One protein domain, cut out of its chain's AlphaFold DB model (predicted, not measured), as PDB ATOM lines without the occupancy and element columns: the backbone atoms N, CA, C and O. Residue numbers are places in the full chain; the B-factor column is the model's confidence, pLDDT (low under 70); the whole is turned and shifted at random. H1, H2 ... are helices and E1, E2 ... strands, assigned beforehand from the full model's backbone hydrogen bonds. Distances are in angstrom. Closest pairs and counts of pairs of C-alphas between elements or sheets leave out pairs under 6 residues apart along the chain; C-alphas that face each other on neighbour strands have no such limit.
ATOM      1  N   ILE A   3      27.457 -39.557  -0.645       94.44
ATOM      2  CA  ILE A   3      27.892 -38.298  -1.256       94.44
ATOM      3  C   ILE A   3      27.770 -38.443  -2.767       94.44
ATOM      4  O   ILE A   3      28.378 -39.329  -3.361       94.44
ATOM      5  N   THR A   4      27.018 -37.542  -3.389       96.31
ATOM      6  CA  THR A   4      26.745 -37.561  -4.827       96.31
ATOM      7  C   THR A   4      27.114 -36.223  -5.453       96.31
ATOM      8  O   THR A   4      26.846 -35.150  -4.905       96.31
ATOM      9  N   TYR A   5      27.752 -36.275  -6.622       96.25
ATOM     10  CA  TYR A   5      28.055 -35.089  -7.417       96.25
ATOM     11  C   TYR A   5      26.980 -34.884  -8.484       96.25
ATOM     12  O   TYR A   5      26.723 -35.779  -9.287       96.25
ATOM     13  N   ASP A   6      26.380 -33.694  -8.523       96.44
ATOM     14  CA  ASP A   6      25.471 -33.282  -9.592       96.44
ATOM     15  C   ASP A   6      26.278 -32.586 -10.702       96.44
ATOM     16  O   ASP A   6      26.713 -31.439 -10.516       96.44
ATOM     17  N   PRO A   7      26.475 -33.223 -11.874       93.69
ATOM     18  CA  PRO A   7      27.259 -32.639 -12.959       93.69
ATOM     19  C   PRO A   7      26.566 -31.450 -13.636       93.69
ATOM     20  O   PRO A   7      27.246 -30.614 -14.233       93.69
ATOM     21  N   ILE A   8      25.237 -31.343 -13.537       90.38
ATOM     22  CA  ILE A   8      24.450 -30.261 -14.140       90.38
ATOM     23  C   ILE A   8      24.564 -29.005 -13.275       90.38
ATOM     24  O   ILE A   8      24.826 -27.915 -13.788       90.38
ATOM     25  N   ARG A   9      24.404 -29.147 -11.955       93.00
ATOM     26  CA  ARG A   9      24.519 -28.031 -11.002       93.00
ATOM     27  C   ARG A   9      25.954 -27.757 -10.559       93.00
ATOM     28  O   ARG A   9      26.193 -26.702  -9.975       93.00
ATOM     29  N   ARG A  10      26.888 -28.669 -10.851       95.12
ATOM     30  CA  ARG A  10      28.307 -28.627 -10.449       95.12
ATOM     31  C   ARG A  10      28.468 -28.471  -8.935       95.12
ATOM     32  O   ARG A  10      29.235 -27.635  -8.464       95.12
ATOM     33  N   LYS A  11      27.687 -29.241  -8.175       97.44
ATOM     34  CA  LYS A  11      27.641 -29.202  -6.705       97.44
ATOM     35  C   LYS A  11      27.717 -30.611  -6.130       97.44
ATOM     36  O   LYS A  11      27.203 -31.552  -6.729       97.44
ATOM     37  N   TRP A  12      28.329 -30.717  -4.958       96.88
ATOM     38  CA  TRP A  12      28.325 -31.925  -4.138       96.88
ATOM     39  C   TRP A  12      27.145 -31.887  -3.167       96.88
ATOM     40  O   TRP A  12      26.876 -30.842  -2.570       96.88
ATOM     41  N   TYR A  13      26.464 -33.018  -3.002       95.12
ATOM     42  CA  TYR A  13      25.390 -33.205  -2.031       95.12
ATOM     43  C   TYR A  13      25.754 -34.354  -1.099       95.12
ATOM     44  O   TYR A  13      26.189 -35.411  -1.552       95.12
ATOM     45  N   ALA A  14      25.579 -34.138   0.202       95.31
ATOM     46  CA  ALA A  14      25.693 -35.180   1.207       95.31
ATOM     47  C   ALA A  14      24.287 -35.577   1.664       95.31
ATOM     48  O   ALA A  14      23.542 -34.763   2.211       95.31
ATOM     49  N   HIS A  15      23.934 -36.834   1.437       90.69
ATOM     50  CA  HIS A  15      22.699 -37.451   1.883       90.69
ATOM     51  C   HIS A  15      22.974 -38.191   3.193       90.69
ATOM     52  O   HIS A  15      23.687 -39.200   3.249       90.69
ATOM     53  N   ILE A  16      22.416 -37.660   4.276       91.31
ATOM     54  CA  ILE A  16      22.481 -38.267   5.601       91.31
ATOM     55  C   ILE A  16      21.103 -38.858   5.878       91.31
ATOM     56  O   ILE A  16      20.145 -38.127   6.117       91.31
ATOM     57  N   GLY A  17      20.999 -40.185   5.793       87.81
ATOM     58  CA  GLY A  17      19.822 -40.902   6.268       87.81
ATOM     59  C   GLY A  17      19.768 -40.815   7.788       87.81
ATOM     60  O   GLY A  17      20.756 -41.119   8.454       87.81
ATOM     61  N   ILE A  18      18.634 -40.373   8.320       86.44
ATOM     62  CA  ILE A  18      18.382 -40.303   9.757       86.44
ATOM     63  C   ILE A  18      17.172 -41.180  10.031       86.44
ATOM     64  O   ILE A  18      16.122 -41.004   9.411       86.44
ATOM     65  N   THR A  19      17.320 -42.111  10.964       85.38
ATOM     66  CA  THR A  19      16.186 -42.843  11.521       85.38
ATOM     67  C   THR A  19      15.604 -42.012  12.651       85.38
ATOM     68  O   THR A  19      16.327 -41.571  13.542       85.38
ATOM     69  N   VAL A  20      14.302 -41.759  12.593       88.62
ATOM     70  CA  VAL A  20      13.598 -40.961  13.595       88.62
ATOM     71  C   VAL A  20      12.762 -41.901  14.447       88.62
ATOM     72  O   VAL A  20      11.865 -42.557  13.928       88.62
ATOM     73  N   GLU A  21      13.043 -41.944  15.747       89.38
ATOM     74  CA  GLU A  21      12.303 -42.780  16.702       89.38
ATOM     75  C   GLU A  21      11.027 -42.101  17.204       89.38
ATOM     76  O   GLU A  21      10.078 -42.778  17.582       89.38
ATOM     77  N   LYS A  22      10.981 -40.760  17.219       90.94
ATOM     78  CA  LYS A  22       9.837 -39.988  17.727       90.94
ATOM     79  C   LYS A  22       9.494 -38.808  16.829       90.94
ATOM     80  O   LYS A  22      10.371 -38.077  16.375       90.94
ATOM     81  N   LYS A  23       8.198 -38.575  16.622       87.81
ATOM     82  CA  LYS A  23       7.663 -37.427  15.878       87.81
ATOM     83  C   LYS A  23       6.722 -36.614  16.757       87.81
ATOM     84  O   LYS A  23       5.850 -37.177  17.416       87.81
ATOM     85  N   LEU A  24       6.862 -35.291  16.714       91.50
ATOM     86  CA  LEU A  24       5.905 -34.369  17.317       91.50
ATOM     87  C   LEU A  24       4.637 -34.317  16.450       91.50
ATOM     88  O   LEU A  24       4.703 -34.010  15.257       91.50
ATOM     89  N   GLN A  25       3.484 -34.641  17.032       83.94
ATOM     90  CA  GLN A  25       2.179 -34.502  16.387       83.94
ATOM     91  C   GLN A  25       1.234 -33.751  17.323       83.94
ATOM     92  O   GLN A  25       0.936 -34.220  18.422       83.94
ATOM     93  N   GLY A  26       0.773 -32.575  16.888       86.25
ATOM     94  CA  GLY A  26       0.128 -31.633  17.800       86.25
ATOM     95  C   GLY A  26       1.095 -31.269  18.929       86.25
ATOM     96  O   GLY A  26       2.220 -30.858  18.662       86.25
ATOM     97  N   GLU A  27       0.682 -31.500  20.174       92.19
ATOM     98  CA  GLU A  27       1.465 -31.196  21.382       92.19
ATOM     99  C   GLU A  27       2.128 -32.434  22.025       92.19
ATOM    100  O   GLU A  27       2.623 -32.357  23.147       92.19
ATOM    101  N   LYS A  28       2.140 -33.600  21.354       91.19
ATOM    102  CA  LYS A  28       2.679 -34.854  21.918       91.19
ATOM    103  C   LYS A  28       3.758 -35.489  21.039       91.19
ATOM    104  O   LYS A  28       3.654 -35.505  19.813       91.19
ATOM    105  N   TRP A  29       4.773 -36.066  21.684       91.56
ATOM    106  CA  TRP A  29       5.771 -36.925  21.043       91.56
ATOM    107  C   TRP A  29       5.225 -38.344  20.891       91.56
ATOM    108  O   TRP A  29       4.749 -38.926  21.862       91.56
ATOM    109  N   VAL A  30       5.301 -38.902  19.682       88.56
ATOM    110  CA  VAL A  30       4.798 -40.248  19.364       88.56
ATOM    111  C   VAL A  30       5.911 -41.099  18.762       88.56
ATOM    112  O   VAL A  30       6.637 -40.607  17.898       88.56
ATOM    113  N   GLU A  31       6.018 -42.355  19.194       89.19
ATOM    114  CA  GLU A  31       7.023 -43.318  18.720       89.19
ATOM    115  C   GLU A  31       6.765 -43.804  17.280       89.19
ATOM    116  O   GLU A  31       5.632 -43.794  16.784       89.19
ATOM    117  N   LEU A  32       7.849 -44.163  16.588       87.25
ATOM    118  CA  LEU A  32       7.907 -44.651  15.209       87.25
ATOM    119  C   LEU A  32       8.716 -45.970  15.147       87.25
ATOM    120  O   LEU A  32       9.664 -46.115  15.917       87.25
ATOM    121  N   PRO A  33       8.434 -46.885  14.196       75.62
ATOM    122  CA  PRO A  33       7.331 -46.839  13.238       75.62
ATOM    123  C   PRO A  33       5.991 -47.052  13.944       75.62
ATOM    124  O   PRO A  33       5.900 -47.762  14.939       75.62
ATOM    125  N   ARG A  34       4.939 -46.402  13.441       74.50
ATOM    126  CA  ARG A  34       3.605 -46.589  14.008       74.50
ATOM    127  C   ARG A  34       3.055 -47.933  13.584       74.50
ATOM    128  O   ARG A  34       3.128 -48.272  12.403       74.50
ATOM    129  N   GLU A  35       2.397 -48.606  14.515       73.38
ATOM    130  CA  GLU A  35       1.349 -49.527  14.115       73.38
ATOM    131  C   GLU A  35       0.267 -48.732  13.368       73.38
ATOM    132  O   GLU A  35      -0.060 -47.600  13.759       73.38
ATOM    133  N   PRO A  36      -0.241 -49.255  12.243       75.25
ATOM    134  CA  PRO A  36      -1.324 -48.600  11.534       75.25
ATOM    135  C   PRO A  36      -2.510 -48.400  12.488       75.25
ATOM    136  O   PRO A  36      -2.840 -49.269  13.287       75.25
ATOM    137  N   LEU A  37      -3.157 -47.232  12.412       76.81
ATOM    138  CA  LEU A  37      -4.306 -46.905  13.274       76.81
ATOM    139  C   LEU A  37      -5.517 -47.820  13.025       76.81
ATOM    140  O   LEU A  37      -6.445 -47.843  13.828       76.81
ATOM    141  N   GLY A  38      -5.522 -48.529  11.898       80.69
ATOM    142  CA  GLY A  38      -6.547 -49.486  11.516       80.69
ATOM    143  C   GLY A  38      -5.929 -50.769  10.971       80.69
ATOM    144  O   GLY A  38      -4.720 -50.872  10.784       80.69
ATOM    145  N   ASN A  39      -6.789 -51.741  10.697       88.31
ATOM    146  CA  ASN A  39      -6.430 -53.080  10.230       88.31
ATOM    147  C   ASN A  39      -6.615 -53.277   8.715       88.31
ATOM    148  O   ASN A  39      -6.555 -54.408   8.250       88.31
ATOM    149  N   LEU A  40      -6.883 -52.203   7.968       90.94
ATOM    150  CA  LEU A  40      -7.116 -52.258   6.527       90.94
ATOM    151  C   LEU A  40      -5.812 -52.063   5.760       90.94
ATOM    152  O   LEU A  40      -5.038 -51.147   6.059       90.94
ATOM    153  N   SER A  41      -5.616 -52.864   4.719       91.19
ATOM    154  CA  SER A  41      -4.519 -52.657   3.776       91.19
ATOM    155  C   SER A  41      -4.896 -51.632   2.710       91.19
ATOM    156  O   SER A  41      -6.038 -51.581   2.242       91.19
ATOM    157  N   ALA A  42      -3.912 -50.839   2.285       93.25
ATOM    158  CA  ALA A  42      -4.042 -49.930   1.154       93.25
ATOM    159  C   ALA A  42      -2.998 -50.251   0.076       93.25
ATOM    160  O   ALA A  42      -1.806 -50.363   0.365       93.25
ATOM    161  N   GLY A  43      -3.448 -50.369  -1.172       94.56
ATOM    162  CA  GLY A  43      -2.597 -50.437  -2.355       94.56
ATOM    163  C   GLY A  43      -2.384 -49.045  -2.939       94.56
ATOM    164  O   GLY A  43      -3.344 -48.291  -3.102       94.56
ATOM    165  N   ILE A  44      -1.134 -48.703  -3.261       96.06
ATOM    166  CA  ILE A  44      -0.770 -47.431  -3.898       96.06
ATOM    167  C   ILE A  44      -0.036 -47.725  -5.206       96.06
ATOM    168  O   ILE A  44       0.973 -48.427  -5.203       96.06
ATOM    169  N   ASP A  45      -0.517 -47.141  -6.301       95.81
ATOM    170  CA  ASP A  45       0.148 -47.138  -7.605       95.81
ATOM    171  C   ASP A  45       0.494 -45.701  -8.022       95.81
ATOM    172  O   ASP A  45      -0.296 -44.770  -7.828       95.81
ATOM    173  N   LEU A  46       1.688 -45.510  -8.584       95.69
ATOM    174  CA  LEU A  46       2.176 -44.213  -9.053       95.69
ATOM    175  C   LEU A  46       2.386 -44.261 -10.566       95.69
ATOM    176  O   LEU A  46       3.163 -45.068 -11.074       95.69
ATOM    177  N   GLY A  47       1.752 -43.338 -11.288       92.62
ATOM    178  CA  GLY A  47       1.789 -43.303 -12.746       92.62
ATOM    179  C   GLY A  47       1.831 -41.893 -13.330       92.62
ATOM    180  O   GLY A  47       1.853 -40.883 -12.637       92.62
ATOM    181  N   ILE A  48       1.856 -41.800 -14.662       90.00
ATOM    182  CA  ILE A  48       1.892 -40.500 -15.364       90.00
ATOM    183  C   ILE A  48       0.479 -39.944 -15.585       90.00
ATOM    184  O   ILE A  48       0.254 -38.740 -15.488       90.00
ATOM    185  N   ASN A  49      -0.477 -40.806 -15.945       90.31
ATOM    186  CA  ASN A  49      -1.855 -40.377 -16.211       90.31
ATOM    187  C   ASN A  49      -2.666 -40.283 -14.913       90.31
ATOM    188  O   ASN A  49      -3.360 -39.289 -14.710       90.31
ATOM    189  N   ASN A  50      -2.524 -41.282 -14.043       93.31
ATOM    190  CA  ASN A  50      -2.972 -41.249 -12.657       93.31
ATOM    191  C   ASN A  50      -1.709 -41.044 -11.826       93.31
ATOM    192  O   ASN A  50      -0.907 -41.965 -11.717       93.31
ATOM    193  N   LEU A  51      -1.487 -39.823 -11.339       94.19
ATOM    194  CA  LEU A  51      -0.287 -39.485 -10.571       94.19
ATOM    195  C   LEU A  51      -0.159 -40.377  -9.338       94.19
ATOM    196  O   LEU A  51       0.935 -40.787  -8.968       94.19
ATOM    197  N   MET A  52      -1.303 -40.675  -8.734       96.88
ATOM    198  CA  MET A  52      -1.434 -41.594  -7.625       96.88
ATOM    199  C   MET A  52      -2.815 -42.237  -7.698       96.88
ATOM    200  O   MET A  52      -3.812 -41.536  -7.882       96.88
ATOM    201  N   ALA A  53      -2.864 -43.553  -7.564       96.69
ATOM    202  CA  ALA A  53      -4.083 -44.314  -7.354       96.69
ATOM    203  C   ALA A  53      -3.965 -45.033  -6.015       96.69
ATOM    204  O   ALA A  53      -2.980 -45.727  -5.772       96.69
ATOM    205  N   VAL A  54      -4.952 -44.836  -5.149       96.94
ATOM    206  CA  VAL A  54      -5.036 -45.485  -3.843       96.94
ATOM    207  C   VAL A  54      -6.311 -46.307  -3.805       96.94
ATOM    208  O   VAL A  54      -7.375 -45.814  -4.185       96.94
ATOM    209  N   TYR A  55      -6.196 -47.541  -3.336       96.38
ATOM    210  CA  TYR A  55      -7.317 -48.428  -3.057       96.38
ATOM    211  C   TYR A  55      -7.163 -49.001  -1.653       96.38
ATOM    212  O   TYR A  55      -6.059 -49.384  -1.273       96.38
ATOM    213  N   VAL A  56      -8.255 -49.074  -0.900       95.94
ATOM    214  CA  VAL A  56      -8.306 -49.649   0.447       95.94
ATOM    215  C   VAL A  56      -9.232 -50.866   0.427       95.94
ATOM    216  O   VAL A  56     -10.232 -50.878  -0.289       95.94
ATOM    217  N   GLU A  57      -8.924 -51.897   1.215       94.94
ATOM    218  CA  GLU A  57      -9.702 -53.151   1.275       94.94
ATOM    219  C   GLU A  57     -11.199 -52.965   1.583       94.94
ATOM    220  O   GLU A  57     -12.018 -53.793   1.191       94.94
ATOM    221  N   ASN A  58     -11.584 -51.866   2.237       93.69
ATOM    222  CA  ASN A  58     -12.984 -51.514   2.503       93.69
ATOM    223  C   ASN A  58     -13.743 -50.981   1.264       93.69
ATOM    224  O   ASN A  58     -14.912 -50.616   1.378       93.69
ATOM    225  N   GLY A  59     -13.095 -50.918   0.096       93.75
ATOM    226  CA  GLY A  59     -13.673 -50.437  -1.159       93.75
ATOM    227  C   GLY A  59     -13.470 -48.945  -1.428       93.75
ATOM    228  O   GLY A  59     -13.828 -48.476  -2.511       93.75
ATOM    229  N   GLU A  60     -12.881 -48.190  -0.498       95.88
ATOM    230  CA  GLU A  60     -12.547 -46.786  -0.730       95.88
ATOM    231  C   GLU A  60     -11.422 -46.657  -1.759       95.88
ATOM    232  O   GLU A  60     -10.469 -47.441  -1.801       95.88
ATOM    233  N   SER A  61     -11.523 -45.639  -2.612       95.75
ATOM    234  CA  SER A  61     -10.491 -45.349  -3.602       95.75
ATOM    235  C   SER A  61     -10.316 -43.855  -3.819       95.75
ATOM    236  O   SER A  61     -11.247 -43.061  -3.678       95.75
ATOM    237  N   PHE A  62      -9.091 -43.470  -4.164       95.75
ATOM    238  CA  PHE A  62      -8.717 -42.090  -4.430       95.75
ATOM    239  C   PHE A  62      -7.781 -42.022  -5.634       95.75
ATOM    240  O   PHE A  62      -6.816 -42.778  -5.740       95.75
ATOM    241  N   LEU A  63      -8.068 -41.099  -6.553       96.38
ATOM    242  CA  LEU A  63      -7.304 -40.910  -7.781       96.38
ATOM    243  C   LEU A  63      -6.828 -39.465  -7.893       96.38
ATOM    244  O   LEU A  63      -7.625 -38.527  -7.920       96.38
ATOM    245  N   VAL A  64      -5.518 -39.296  -8.050       96.19
ATOM    246  CA  VAL A  64      -4.893 -38.012  -8.369       96.19
ATOM    247  C   VAL A  64      -4.632 -37.952  -9.866       96.19
ATOM    248  O   VAL A  64      -3.857 -38.733 -10.418       96.19
ATOM    249  N   ASN A  65      -5.256 -36.995 -10.545       95.88
ATOM    250  CA  ASN A  65      -5.075 -36.805 -11.980       95.88
ATOM    251  C   ASN A  65      -3.663 -36.273 -12.301       95.88
ATOM    252  O   ASN A  65      -3.296 -35.173 -11.892       95.88
ATOM    253  N   GLY A  66      -2.890 -37.022 -13.090       96.31
ATOM    254  CA  GLY A  66      -1.541 -36.646 -13.535       96.31
ATOM    255  C   GLY A  66      -1.491 -35.895 -14.871       96.31
ATOM    256  O   GLY A  66      -0.449 -35.351 -15.247       96.31
ATOM    257  N   ARG A  67      -2.615 -35.792 -15.596       95.62
ATOM    258  CA  ARG A  67      -2.685 -35.093 -16.894       95.62
ATOM    259  C   ARG A  67      -2.203 -33.632 -16.843       95.62
ATOM    260  O   ARG A  67      -1.518 -33.246 -17.790       95.62
ATOM    261  N   PRO A  68      -2.481 -32.829 -15.792       96.06
ATOM    262  CA  PRO A  68      -1.946 -31.469 -15.696       96.06
ATOM    263  C   PRO A  68      -0.413 -31.430 -15.642       96.06
ATOM    264  O   PRO A  68       0.218 -30.628 -16.325       96.06
ATOM    265  N   LEU A  69       0.219 -32.340 -14.897       94.06
ATOM    266  CA  LEU A  69       1.681 -32.424 -14.853       94.06
ATOM    267  C   LEU A  69       2.246 -32.857 -16.215       94.06
ATOM    268  O   LEU A  69       3.223 -32.288 -16.710       94.06
ATOM    269  N   LYS A  70       1.588 -33.827 -16.860       93.75
ATOM    270  CA  LYS A  70       1.935 -34.295 -18.206       93.75
ATOM    271  C   LYS A  70       1.859 -33.169 -19.245       93.75
ATOM    272  O   LYS A  70       2.742 -33.080 -20.098       93.75
ATOM    273  N   SER A  71       0.846 -32.301 -19.185       96.00
ATOM    274  CA  SER A  71       0.699 -31.184 -20.131       96.00
ATOM    275  C   SER A  71       1.801 -30.135 -19.956       96.00
ATOM    276  O   SER A  71       2.380 -29.700 -20.953       96.00
ATOM    277  N   ILE A  72       2.175 -29.809 -18.714       96.94
ATOM    278  CA  ILE A  72       3.311 -28.925 -18.409       96.94
ATOM    279  C   ILE A  72       4.613 -29.518 -18.965       96.94
ATOM    280  O   ILE A  72       5.383 -28.821 -19.630       96.94
ATOM    281  N   ALA A  73       4.846 -30.816 -18.755       95.69
ATOM    282  CA  ALA A  73       6.029 -31.493 -19.274       95.69
ATOM    283  C   ALA A  73       6.092 -31.454 -20.813       95.69
ATOM    284  O   ALA A  73       7.151 -31.176 -21.386       95.69
ATOM    285  N   PHE A  74       4.968 -31.686 -21.501       97.00
ATOM    286  CA  PHE A  74       4.910 -31.589 -22.961       97.00
ATOM    287  C   PHE A  74       5.115 -30.168 -23.475       97.00
ATOM    288  O   PHE A  74       5.837 -29.987 -24.460       97.00
ATOM    289  N   TYR A  75       4.531 -29.169 -22.810       97.75
ATOM    290  CA  TYR A  75       4.742 -27.765 -23.146       97.75
ATOM    291  C   TYR A  75       6.237 -27.435 -23.141       97.75
ATOM    292  O   TYR A  75       6.779 -26.990 -24.155       97.75
ATOM    293  N   TRP A  76       6.939 -27.741 -22.047       97.69
ATOM    294  CA  TRP A  76       8.369 -27.457 -21.948       97.69
ATOM    295  C   TRP A  76       9.209 -28.256 -22.938       97.69
ATOM    296  O   TRP A  76      10.125 -27.694 -23.535       97.69
ATOM    297  N   ARG A  77       8.872 -29.525 -23.195       97.56
ATOM    298  CA  ARG A  77       9.553 -30.330 -24.221       97.56
ATOM    299  C   ARG A  77       9.466 -29.676 -25.598       97.56
ATOM    300  O   ARG A  77      10.483 -29.572 -26.283       97.56
ATOM    301  N   LYS A  78       8.280 -29.189 -25.979       97.94
ATOM    302  CA  LYS A  78       8.080 -28.467 -27.241       97.94
ATOM    303  C   LYS A  78       8.906 -27.181 -27.279       97.94
ATOM    304  O   LYS A  78       9.643 -26.964 -28.237       97.94
ATOM    305  N   ARG A  79       8.854 -26.366 -26.219       97.31
ATOM    306  CA  ARG A  79       9.634 -25.118 -26.122       97.31
ATOM    307  C   ARG A  79      11.135 -25.374 -26.246       97.31
ATOM    308  O   ARG A  79      11.808 -24.693 -27.011       97.31
ATOM    309  N   ILE A  80      11.662 -26.377 -25.545       94.00
ATOM    310  CA  ILE A  80      13.079 -26.753 -25.610       94.00
ATOM    311  C   ILE A  80      13.466 -27.163 -27.037       94.00
ATOM    312  O   ILE A  80      14.465 -26.661 -27.551       94.00
ATOM    313  N   ALA A  81      12.663 -28.004 -27.694       95.31
ATOM    314  CA  ALA A  81      12.916 -28.432 -29.070       95.31
ATOM    315  C   ALA A  81      12.908 -27.253 -30.064       95.31
ATOM    316  O   ALA A  81      13.762 -27.179 -30.952       95.31
ATOM    317  N   GLU A  82      11.996 -26.290 -29.889       94.38
ATOM    318  CA  GLU A  82      11.962 -25.052 -30.681       94.38
ATOM    319  C   GLU A  82      13.258 -24.241 -30.519       94.38
ATOM    320  O   GLU A  82      13.873 -23.847 -31.514       94.38
ATOM    321  N   TYR A  83      13.710 -24.016 -29.280       89.06
ATOM    322  CA  TYR A  83      14.954 -23.285 -29.010       89.06
ATOM    323  C   TYR A  83      16.190 -24.015 -29.543       89.06
ATOM    324  O   TYR A  83      17.054 -23.381 -30.153       89.06
ATOM    325  N   GLN A  84      16.267 -25.336 -29.366       88.69
ATOM    326  CA  GLN A  84      17.355 -26.157 -29.902       88.69
ATOM    327  C   GLN A  84      17.400 -26.091 -31.432       88.69
ATOM    328  O   GLN A  84      18.470 -25.910 -32.007       88.69
ATOM    329  N   THR A  85      16.242 -26.145 -32.093       91.94
ATOM    330  CA  THR A  85      16.151 -26.024 -33.555       91.94
ATOM    331  C   THR A  85      16.655 -24.668 -34.041       91.94
ATOM    332  O   THR A  85      17.445 -24.610 -34.983       91.94
ATOM    333  N   ARG A  86      16.236 -23.567 -33.399       88.69
ATOM    334  CA  ARG A  86      16.713 -22.213 -33.740       88.69
ATOM    335  C   ARG A  86      18.227 -22.098 -33.580       88.69
ATOM    336  O   ARG A  86      18.896 -21.590 -34.475       88.69
ATOM    337  N   LEU A  87      18.767 -22.625 -32.480       89.00
ATOM    338  CA  LEU A  87      20.204 -22.618 -32.229       89.00
ATOM    339  C   LEU A  87      20.968 -23.405 -33.303       89.00
ATOM    340  O   LEU A  87      21.911 -22.878 -33.885       89.00
ATOM    341  N   ASN A  88      20.517 -24.617 -33.628       88.50
ATOM    342  CA  ASN A  88      21.157 -25.462 -34.637       88.50
ATOM    343  C   ASN A  88      21.157 -24.811 -36.031       88.50
ATOM    344  O   ASN A  88      22.155 -24.893 -36.740       88.50
ATOM    345  N   LYS A  89      20.074 -24.114 -36.406       89.75
ATOM    346  CA  LYS A  89      19.975 -23.401 -37.695       89.75
ATOM    347  C   LYS A  89      20.835 -22.138 -37.769       89.75
ATOM    348  O   LYS A  89      21.211 -21.724 -38.856       89.75
ATOM    349  N   SER A  90      21.152 -21.525 -36.633       85.75
ATOM    350  CA  SER A  90      21.889 -20.258 -36.580       85.75
ATOM    351  C   SER A  90      23.405 -20.372 -36.794       85.75
ATOM    352  O   SER A  90      24.104 -19.362 -36.786       85.75
ATOM    353  N   GLY A  91      23.950 -21.589 -36.913       83.56
ATOM    354  CA  GLY A  91      25.393 -21.821 -37.060       83.56
ATOM    355  C   GLY A  91      26.226 -21.495 -35.809       83.56
ATOM    356  O   GLY A  91      27.447 -21.664 -35.812       83.56
ATOM    357  N   VAL A  92      25.601 -21.054 -34.709       83.50
ATOM    358  CA  VAL A  92      26.286 -20.767 -33.445       83.50
ATOM    359  C   VAL A  92      26.047 -21.857 -32.404       83.50
ATOM    360  O   VAL A  92      24.931 -22.278 -32.137       83.50
ATOM    361  N   LYS A  93      27.128 -22.283 -31.742       78.88
ATOM    362  CA  LYS A  93      27.106 -23.402 -30.781       78.88
ATOM    363  C   LYS A  93      26.486 -23.069 -29.414       78.88
ATOM    364  O   LYS A  93      26.322 -23.962 -28.591       78.88
ATOM    365  N   LYS A  94      26.218 -21.791 -29.107       81.94
ATOM    366  CA  LYS A  94      25.777 -21.340 -27.771       81.94
ATOM    367  C   LYS A  94      24.619 -20.349 -27.865       81.94
ATOM    368  O   LYS A  94      24.740 -19.334 -28.551       81.94
ATOM    369  N   SER A  95      23.560 -20.581 -27.085       77.69
ATOM    370  CA  SER A  95      22.367 -19.717 -27.008       77.69
ATOM    371  C   SER A  95      22.694 -18.266 -26.651       77.69
ATOM    372  O   SER A  95      22.155 -17.347 -27.253       77.69
ATOM    373  N   ARG A  96      23.661 -18.043 -25.751       79.25
ATOM    374  CA  ARG A  96      24.151 -16.696 -25.402       79.25
ATOM    375  C   ARG A  96      24.761 -15.943 -26.585       79.25
ATOM    376  O   ARG A  96      24.731 -14.722 -26.597       79.25
ATOM    377  N   LYS A  97      25.362 -16.644 -27.553       74.75
ATOM    378  CA  LYS A  97      25.898 -16.008 -28.764       74.75
ATOM    379  C   LYS A  97      24.755 -15.639 -29.709       74.75
ATOM    380  O   LYS A  97      24.758 -14.519 -30.198       74.75
ATOM    381  N   PHE A  98      23.782 -16.537 -29.874       77.12
ATOM    382  CA  PHE A  98      22.571 -16.307 -30.667       77.12
ATOM    383  C   PHE A  98      21.772 -15.091 -30.170       77.12
ATOM    384  O   PHE A  98      21.449 -14.211 -30.954       77.12
ATOM    385  N   ALA A  99      21.552 -14.980 -28.857       78.88
ATOM    386  CA  ALA A  99      20.802 -13.879 -28.243       78.88
ATOM    387  C   ALA A  99      21.490 -12.498 -28.292       78.88
ATOM    388  O   ALA A  99      20.909 -11.535 -27.823       78.88
ATOM    389  N   ARG A 100      22.739 -12.398 -28.772       76.12
ATOM    390  CA  ARG A 100      23.434 -11.110 -28.984       76.12
ATOM    391  C   ARG A 100      23.479 -10.701 -30.457       76.12
ATOM    392  O   ARG A 100      24.017  -9.648 -30.768       76.12
TER     393      ARG A 100
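Overview. This is residues 3 to 100 of the 102 residues of the protein "IS element ISTsi3 orfB, probably transposase" of Thermococcales archaeon 44_46 (UniProt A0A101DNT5). The chain is strung out as an open, C-shaped frame round an empty middle: a three-stranded meander and the long helix H1, end to end, make one long side, while two separate small hairpins, E1-E2 and E3-E4, stand along the rest of the frame. Short H2 folds back near the far end of H1, and the frame stays open between H2 and the E1-E2 hairpin. The printed part has 98 residues, with seven named strands and then two named helices, in the order E1 E2 E3 E4 E5 E6 E7 H1 H2; the class is mixed, helices and strands. The largest sheet has the order E5 - E6 - E7 and is antiparallel, as are the two hairpins. The whole is extended and elongated, with a radius of gyration of the C-alphas of 23.3 A and spans of 65 by 36 by 23 A.

Arrangement. The largest sheet is a meander, each strand the antiparallel neighbour of the one before: E5, residues 42 to 45, E6, residues 50 to 56, and E7, residues 61 to 65. E5 and E6 form a hairpin at 163 degrees, with N 43 and O 55 2.8 A apart, within hydrogen-bond range. E6 and E7 form a hairpin at 175 degrees, with N 54 and O 62 at 2.8 A. H1, residues 67 to 89, is only just on this sheet, with 5 pairs of C-alphas within 10 A, and only grazes it with residues 67 to 70. The closest C-alphas of E6 and H1 are those of Asn 50 and Arg 67, 7.5 A apart. H2, residues 95 to 98, is not on the sheet; it is close to H1 but not clearly touching, the closest C-alphas being those of Leu 87 and Ser 95, at 6.4 A. In H1 every O i to N i+4 pair is within hydrogen-bond range; H2 is too short for such a pair, and its one O i to N i+3 pair is within range. E3, residues 22 to 25, and E4, residues 28 to 31, form a hairpin at 143 degrees, with N 23 and O 30 at 2.9 A; E4 and E5 are apart. E1, residues 3 to 6, and E2, residues 11 to 15, form a hairpin at 146 degrees, with N 4 and O 13 at 2.9 A; E1 is apart from H2, and E2 from E3.

Along the chain. E6 is 16.5 A long, E7 13.1 A and E5 10.1 A. H1 runs 32.9 A, from C-alpha 67 at (-2.685, -35.093, -16.894) to C-alpha 89 at (19.975, -23.401, -37.695). H2 measures 5.0 A. E3 measures 9.5 A and E4 10.0 A. E1 measures 10.0 A from C-alpha 3 at (27.892, -38.298, -1.256), and E2 12.9 A.

Size, cuts and confidence. The C-alphas farthest apart, of Asn 39 and Gly 91, are separated by 65.0 A. Residues 6 to 11 stand free, as do residues 71 to 82 of H1. The printed part has no cut and no long link. No printed residue has a pLDDT under 70; the mean of the printed part is 90.6, and that of H2 is 77.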